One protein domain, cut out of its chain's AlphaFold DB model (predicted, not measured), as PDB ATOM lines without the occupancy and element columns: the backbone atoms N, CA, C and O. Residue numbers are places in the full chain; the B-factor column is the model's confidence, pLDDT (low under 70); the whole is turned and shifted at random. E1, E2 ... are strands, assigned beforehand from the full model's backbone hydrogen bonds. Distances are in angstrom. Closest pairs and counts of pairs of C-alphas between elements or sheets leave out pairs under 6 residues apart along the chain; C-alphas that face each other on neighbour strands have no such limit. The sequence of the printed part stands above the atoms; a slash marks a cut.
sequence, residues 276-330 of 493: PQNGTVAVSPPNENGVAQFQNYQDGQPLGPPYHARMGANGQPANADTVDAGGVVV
ATOM      1  N   PRO A 276     -31.180  23.573 -28.920       79.81
ATOM      2  CA  PRO A 276     -32.254  24.424 -29.401       79.81
ATOM      3  C   PRO A 276     -32.889  23.798 -30.644       79.81
ATOM      4  O   PRO A 276     -32.274  22.960 -31.303       79.81
ATOM      5  N   GLN A 277     -34.113  24.222 -30.981       82.25
ATOM      6  CA  GLN A 277     -34.687  23.873 -32.282       82.25
ATOM      7  C   GLN A 277     -33.804  24.428 -33.403       82.25
ATOM      8  O   GLN A 277     -33.280  23.663 -34.197       82.25
ATOM      9  N   ASN A 278     -33.541  25.731 -33.391       89.44
ATOM     10  CA  ASN A 278     -32.604  26.378 -34.299       89.44
ATOM     11  C   ASN A 278     -31.595  27.176 -33.479       89.44
ATOM     12  O   ASN A 278     -31.961  27.783 -32.467       89.44
ATOM     13  N   GLY A 279     -30.325  27.151 -33.870       89.94
ATOM     14  CA  GLY A 279     -29.315  27.948 -33.186       89.94
ATOM     15  C   GLY A 279     -27.910  27.376 -33.234       89.94
ATOM     16  O   GLY A 279     -27.676  26.230 -33.616       89.94
ATOM     17  N   THR A 280     -26.962  28.157 -32.734       91.12
ATOM     18  CA  THR A 280     -25.589  27.712 -32.497       91.12
ATOM     19  C   THR A 280     -25.302  27.634 -31.000       91.12
ATOM     20  O   THR A 280     -25.562  28.575 -30.251       91.12
ATOM     21  N   VAL A 281     -24.742  26.506 -30.553       92.31
ATOM     22  CA  VAL A 281     -24.428  26.256 -29.137       92.31
ATOM     23  C   VAL A 281     -22.946  25.959 -28.962       92.31
ATOM     24  O   VAL A 281     -22.371  25.160 -29.701       92.31
ATOM     25  N   ALA A 282     -22.326  26.563 -27.946       93.06
ATOM     26  CA  ALA A 282     -20.993  26.179 -27.500       93.06
ATOM     27  C   ALA A 282     -21.050  24.811 -26.798       93.06
ATOM     28  O   ALA A 282     -21.657  24.667 -25.738       93.06
ATOM     29  N   VAL A 283     -20.398  23.807 -27.379       93.06
ATOM     30  CA  VAL A 283     -20.335  22.433 -26.848       93.06
ATOM     31  C   VAL A 283     -19.052  22.162 -26.058       93.06
ATOM     32  O   VAL A 283     -18.889  21.093 -25.473       93.06
ATOM     33  N   SER A 284     -18.140  23.138 -25.994       91.50
ATOM     34  CA  SER A 284     -16.988  23.115 -25.094       91.50
ATOM     35  C   SER A 284     -16.770  24.480 -24.440       91.50
ATOM     36  O   SER A 284     -17.063  25.507 -25.054       91.50
ATOM     37  N   PRO A 285     -16.172  24.537 -23.236       89.69
ATOM     38  CA  PRO A 285     -15.674  25.801 -22.710       89.69
ATOM     39  C   PRO A 285     -14.577  26.376 -23.631       89.69
ATOM     40  O   PRO A 285     -13.860  25.606 -24.287       89.69
ATOM     41  N   PRO A 286     -14.418  27.711 -23.686       92.81
ATOM     42  CA  PRO A 286     -13.334  28.345 -24.425       92.81
ATOM     43  C   PRO A 286     -11.971  27.986 -23.816       92.81
ATOM     44  O   PRO A 286     -11.797  27.965 -22.597       92.81
ATOM     45  N   ASN A 287     -10.984  27.728 -24.670       92.88
ATOM     46  CA  ASN A 287      -9.596  27.530 -24.258       92.88
ATOM     47  C   ASN A 287      -8.900  28.866 -23.918       92.88
ATOM     48  O   ASN A 287      -9.495  29.940 -23.989       92.88
ATOM     49  N   GLU A 288      -7.606  28.818 -23.587       93.31
ATOM     50  CA  GLU A 288      -6.792  29.998 -23.237       93.31
ATOM     51  C   GLU A 288      -6.723  31.081 -24.332       93.31
ATOM     52  O   GLU A 288      -6.456  32.244 -24.036       93.31
ATOM     53  N   ASN A 289      -7.015  30.723 -25.585       91.50
ATOM     54  CA  ASN A 289      -7.063  31.645 -26.721       91.50
ATOM     55  C   ASN A 289      -8.485  32.175 -26.996       91.50
ATOM     56  O   ASN A 289      -8.705  32.880 -27.984       91.50
ATOM     57  N   GLY A 290      -9.459  31.836 -26.146       92.06
ATOM     58  CA  GLY A 290     -10.869  32.176 -26.330       92.06
ATOM     59  C   GLY A 290     -11.558  31.370 -27.435       92.06
ATOM     60  O   GLY A 290     -12.592  31.804 -27.933       92.06
ATOM     61  N   VAL A 291     -10.985  30.238 -27.860       93.81
ATOM     62  CA  VAL A 291     -11.564  29.362 -28.891       93.81
ATOM     63  C   VAL A 291     -12.373  28.256 -28.223       93.81
ATOM     64  O   VAL A 291     -11.842  27.549 -27.367       93.81
ATOM     65  N   ALA A 292     -13.629  28.095 -28.632       93.56
ATOM     66  CA  ALA A 292     -14.537  27.041 -28.184       93.56
ATOM     67  C   ALA A 292     -14.986  26.178 -29.374       93.56
ATOM     68  O   ALA A 292     -14.852  26.584 -30.532       93.56
ATOM     69  N   GLN A 293     -15.492  24.979 -29.088       95.25
ATOM     70  CA  GLN A 293     -16.228  24.177 -30.056       95.25
ATOM     71  C   GLN A 293     -17.691  24.600 -30.068       95.25
ATOM     72  O   GLN A 293     -18.303  24.737 -29.009       95.25
ATOM     73  N   PHE A 294     -18.243  24.757 -31.264       93.81
ATOM     74  CA  PHE A 294     -19.633  25.109 -31.509       93.81
ATOM     75  C   PHE A 294     -20.302  24.040 -32.369       93.81
ATOM     76  O   PHE A 294     -19.652  23.422 -33.213       93.81
ATOM     77  N   GLN A 295     -21.596  23.838 -32.149       95.25
ATOM     78  CA  GLN A 295     -22.460  22.983 -32.954       95.25
ATOM     79  C   GLN A 295     -23.666  23.807 -33.408       95.25
ATOM     80  O   GLN A 295     -24.348  24.417 -32.583       95.25
ATOM     81  N   ASN A 296     -23.910  23.820 -34.716       93.12
ATOM     82  CA  ASN A 296     -25.117  24.401 -35.295       93.12
ATOM     83  C   ASN A 296     -26.251  23.373 -35.208       93.12
ATOM     84  O   ASN A 296     -26.003  22.176 -35.373       93.12
ATOM     85  N   TYR A 297     -27.468  23.838 -34.961       89.06
ATOM     86  CA  TYR A 297     -28.689  23.045 -34.907       89.06
ATOM     87  C   TYR A 297     -29.743  23.664 -35.819       89.06
ATOM     88  O   TYR A 297     -29.898  24.886 -35.833       89.06
ATOM     89  N   GLN A 298     -30.456  22.809 -36.545       87.56
ATOM     90  CA  GLN A 298     -31.617  23.154 -37.354       87.56
ATOM     91  C   GLN A 298     -32.691  22.088 -37.125       87.56
ATOM     92  O   GLN A 298     -32.401  20.891 -37.186       87.56
ATOM     93  N   ASP A 299     -33.901  22.512 -36.771       85.75
ATOM     94  CA  ASP A 299     -35.028  21.652 -36.385       85.75
ATOM     95  C   ASP A 299     -34.678  20.594 -35.315       85.75
ATOM     96  O   ASP A 299     -35.134  19.448 -35.329       85.75
ATOM     97  N   GLY A 300     -33.823  20.972 -34.362       84.25
ATOM     98  CA  GLY A 300     -33.344  20.133 -33.262       84.25
ATOM     99  C   GLY A 300     -32.265  19.126 -33.666       84.25
ATOM    100  O   GLY A 300     -31.766  18.390 -32.812       84.25
ATOM    101  N   GLN A 301     -31.875  19.091 -34.942       85.81
ATOM    102  CA  GLN A 301     -30.832  18.211 -35.460       85.81
ATOM    103  C   GLN A 301     -29.513  18.968 -35.635       85.81
ATOM    104  O   GLN A 301     -29.516  20.124 -36.054       85.81
ATOM    105  N   PRO A 302     -28.359  18.345 -35.336       89.25
ATOM    106  CA  PRO A 302     -27.067  18.973 -35.564       89.25
ATOM    107  C   PRO A 302     -26.824  19.189 -37.066       89.25
ATOM    108  O   PRO A 302     -26.766  18.237 -37.847       89.25
ATOM    109  N   LEU A 303     -26.630  20.447 -37.460       88.44
ATOM    110  CA  LEU A 303     -26.271  20.847 -38.814       88.44
ATOM    111  C   LEU A 303     -24.745  20.796 -38.977       88.44
ATOM    112  O   LEU A 303     -24.021  21.724 -38.612       88.44
ATOM    113  N   GLY A 304     -24.254  19.682 -39.520       88.81
ATOM    114  CA  GLY A 304     -22.824  19.448 -39.746       88.81
ATOM    115  C   GLY A 304     -22.040  19.066 -38.478       88.81
ATOM    116  O   GLY A 304     -22.614  18.931 -37.399       88.81
ATOM    117  N   PRO A 305     -20.721  18.822 -38.595       89.50
ATOM    118  CA  PRO A 305     -19.874  18.484 -37.454       89.50
ATOM    119  C   PRO A 305     -19.563  19.712 -36.576       89.50
ATOM    120  O   PRO A 305     -19.545  20.835 -37.087       89.50
ATOM    121  N   PRO A 306     -19.204  19.512 -35.291       91.75
ATOM    122  CA  PRO A 306     -18.732  20.601 -34.451       91.75
ATOM    123  C   PRO A 306     -17.497  21.279 -35.049       91.75
ATOM    124  O   PRO A 306     -16.580  20.614 -35.546       91.75
ATOM    125  N   TYR A 307     -17.430  22.600 -34.941       92.38
ATOM    126  CA  TYR A 307     -16.322  23.404 -35.450       92.38
ATOM    127  C   TYR A 307     -15.721  24.275 -34.351       92.38
ATOM    128  O   TYR A 307     -16.337  24.532 -33.323       92.38
ATOM    129  N   HIS A 308     -14.476  24.709 -34.548       92.06
ATOM    130  CA  HIS A 308     -13.786  25.570 -33.592       92.06
ATOM    131  C   HIS A 308     -13.851  27.015 -34.065       92.06
ATOM    132  O   HIS A 308     -13.410  27.319 -35.172       92.06
ATOM    133  N   ALA A 309     -14.325  27.904 -33.203       92.06
ATOM    134  CA  ALA A 309     -14.350  29.332 -33.474       92.06
ATOM    135  C   ALA A 309     -13.949  30.119 -32.230       92.06
ATOM    136  O   ALA A 309     -14.016  29.625 -31.100       92.06
ATOM    137  N   ARG A 310     -13.508  31.360 -32.428       93.25
ATOM    138  CA  ARG A 310     -13.296  32.272 -31.307       93.25
ATOM    139  C   ARG A 310     -14.660  32.694 -30.776       93.25
ATOM    140  O   ARG A 310     -15.519  33.056 -31.564       93.25
ATOM    141  N   MET A 311     -14.856  32.644 -29.469       92.12
ATOM    142  CA  MET A 311     -16.104  33.084 -28.861       92.12
ATOM    143  C   MET A 311     -16.161  34.616 -28.857       92.12
ATOM    144  O   MET A 311     -15.239  35.277 -28.369       92.12
ATOM    145  N   GLY A 312     -17.221  35.156 -29.449       89.06
ATOM    146  CA  GLY A 312     -17.563  36.568 -29.484       89.06
ATOM    147  C   GLY A 312     -18.032  37.093 -28.128       89.06
ATOM    148  O   GLY A 312     -18.230  36.337 -27.172       89.06
ATOM    149  N   ALA A 313     -18.208  38.411 -28.030       87.25
ATOM    150  CA  ALA A 313     -18.610  39.069 -26.785       87.25
ATOM    151  C   ALA A 313     -20.035  38.684 -26.350       87.25
ATOM    152  O   ALA A 313     -20.333  38.658 -25.159       87.25
ATOM    153  N   ASN A 314     -20.888  38.339 -27.315       84.81
ATOM    154  CA  ASN A 314     -22.249  37.848 -27.109       84.81
ATOM    155  C   ASN A 314     -22.327  36.320 -26.893       84.81
ATOM    156  O   ASN A 314     -23.423  35.767 -26.852       84.81
ATOM    157  N   GLY A 315     -21.188  35.625 -26.786       87.50
ATOM    158  CA  GLY A 315     -21.135  34.168 -26.628       87.50
ATOM    159  C   GLY A 315     -21.324  33.367 -27.923       87.50
ATOM    160  O   GLY A 315     -21.160  32.150 -27.893       87.50
ATOM    161  N   GLN A 316     -21.607  34.023 -29.052       91.94
ATOM    162  CA  GLN A 316     -21.697  33.389 -30.370       91.94
ATOM    163  C   GLN A 316     -20.305  33.227 -30.994       91.94
ATOM    164  O   GLN A 316     -19.378  33.956 -30.627       91.94
ATOM    165  N   PRO A 317     -20.089  32.276 -31.916       91.38
ATOM    166  CA  PRO A 317     -18.804  32.158 -32.591       91.38
ATOM    167  C   PRO A 317     -18.571  33.372 -33.494       91.38
ATOM    168  O   PRO A 317     -19.469  33.806 -34.206       91.38
ATOM    169  N   ALA A 318     -17.362  33.918 -33.471       90.62
ATOM    170  CA  ALA A 318     -16.947  35.057 -34.279       90.62
ATOM    171  C   ALA A 318     -16.356  34.611 -35.626       90.62
ATOM    172  O   ALA A 318     -15.563  33.664 -35.670       90.62
ATOM    173  N   ASN A 319     -16.656  35.357 -36.695       87.69
ATOM    174  CA  ASN A 319     -16.261  35.072 -38.080       87.69
ATOM    175  C   ASN A 319     -16.632  33.653 -38.535       87.69
ATOM    176  O   ASN A 319     -15.827  32.979 -39.185       87.69
ATOM    177  N   ALA A 320     -17.819  33.190 -38.155       88.00
ATOM    178  CA  ALA A 320     -18.291  31.843 -38.435       88.00
ATOM    179  C   ALA A 320     -19.696  31.867 -39.037       88.00
ATOM    180  O   ALA A 320     -20.432  32.841 -38.883       88.00
ATOM    181  N   ASP A 321     -20.053  30.779 -39.710       89.94
ATOM    182  CA  ASP A 321     -21.415  30.553 -40.177       89.94
ATOM    183  C   ASP A 321     -22.209  29.900 -39.029       89.94
ATOM    184  O   ASP A 321     -21.868  28.818 -38.536       89.94
ATOM    185  N   THR A 322     -23.248  30.591 -38.574       90.69
ATOM    186  CA  THR A 322     -24.130  30.214 -37.457       90.69
ATOM    187  C   THR A 322     -25.544  29.985 -37.948       90.69
ATOM    188  O   THR A 322     -25.862  30.372 -39.064       90.69
ATOM    189  N   VAL A 323     -26.389  29.358 -37.135       89.00
ATOM    190  CA  VAL A 323     -27.827  29.264 -37.413       89.00
ATOM    191  C   VAL A 323     -28.533  30.207 -36.455       89.00
ATOM    192  O   VAL A 323     -28.274  30.160 -35.251       89.00
ATOM    193  N   ASP A 324     -29.370  31.096 -36.978       87.69
ATOM    194  CA  ASP A 324     -30.176  31.989 -36.150       87.69
ATOM    195  C   ASP A 324     -31.413  31.273 -35.573       87.69
ATOM    196  O   ASP A 324     -31.640  30.083 -35.798       87.69
ATOM    197  N   ALA A 325     -32.227  31.984 -34.790       83.50
ATOM    198  CA  ALA A 325     -33.441  31.410 -34.205       83.50
ATOM    199  C   ALA A 325     -34.496  31.010 -35.261       83.50
ATOM    200  O   ALA A 325     -35.333  30.146 -34.995       83.50
ATOM    201  N   GLY A 326     -34.447  31.611 -36.453       82.31
ATOM    202  CA  GLY A 326     -35.311  31.293 -37.589       82.31
ATOM    203  C   GLY A 326     -34.845  30.083 -38.400       82.31
ATOM    204  O   GLY A 326     -35.579  29.631 -39.271       82.31
ATOM    205  N   GLY A 327     -33.661  29.532 -38.110       84.06
ATOM    206  CA  GLY A 327     -33.084  28.427 -38.878       84.06
ATOM    207  C   GLY A 327     -32.280  28.883 -40.099       84.06
ATOM    208  O   GLY A 327     -31.851  28.042 -40.888       84.06
ATOM    209  N   VAL A 328     -32.046  30.188 -40.258       85.31
ATOM    210  CA  VAL A 328     -31.272  30.746 -41.371       85.31
ATOM    211  C   VAL A 328     -29.789  30.716 -41.025       85.31
ATOM    212  O   VAL A 328     -29.379  31.040 -39.907       85.31
ATOM    213  N   VAL A 329     -28.958  30.327 -41.995       87.06
ATOM    214  CA  VAL A 329     -27.504  30.380 -41.834       87.06
ATOM    215  C   VAL A 329     -27.033  31.826 -41.972       87.06
ATOM    216  O   VAL A 329     -27.160  32.426 -43.038       87.06
ATOM    217  N   VAL A 330     -26.447  32.371 -40.909       91.81
ATOM    218  CA  VAL A 330     -25.937  33.743 -40.853       91.81
ATOM    219  C   VAL A 330     -24.445  33.773 -40.530       91.81
ATOM    220  O   VAL A 330     -23.953  33.075 -39.642       91.81
TER     221      VAL A 330
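What this domain is: This is residues 276 to 330 of the 493 residues of the protein "LysM peptidoglycan-binding domain-containing protein" of Luteimonas marina (UniProt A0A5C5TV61). A small antiparallel sheet of three strands, E1, E2 and E3, makes the body, with E2 between the other two. E3 bends sharply, and the part of the chain after it folds back over one face of the sheet, bringing E4 near E1 and E2. The printed part has 55 residues, with no named helix and four named strands in the order E1, E2, E3, E4; the class is all strand, with under half of the residues, 26, in named elements. The whole is compact, with a radius of gyration of the C-alphas of 10.4 A, yet elongated, spanning 32 by 17 by 14 A.

Where its parts are: E2, residues 291 to 298, is 22.6 A long. E1 is residues 279 to 282, beginning at C-alpha 279 (-29.315, 27.948, -33.186). E3, residues 301 to 311, is 21.9 A long and bends by 78 degrees at residue 305. E4, residues 321 to 323, ends at C-alpha 323 (-27.827, 29.264, -37.413).

How they stand to each other: E1, E2 and E3 form a meander, each strand the antiparallel neighbour of the one before. In the hairpin of E1 and E2, at 152 degrees, N 281 and O 295 are within hydrogen-bond range at 2.9 A. In the hairpin of E2 and E3, at 153 degrees, N 294 and O 307 are 2.8 A apart. Residues 310 to 311 of E3 pair antiparallel with residues 317 to 318. E4 pairs with no named strand, but its residues 322 to 323 pair antiparallel with residues 329 to 330. The closest C-alphas of E1 and E4, those of Gly 279 and Val 323, are 4.7 A apart. E3 and E4 are apart.

The domain as a whole: The two C-alphas farthest apart, those of Glu 288 and Asp 299, are 32.2 A apart. The printed part has no cut and no long link. The model's mean pLDDT over the printed part is 89.7, and no printed residue is under 70.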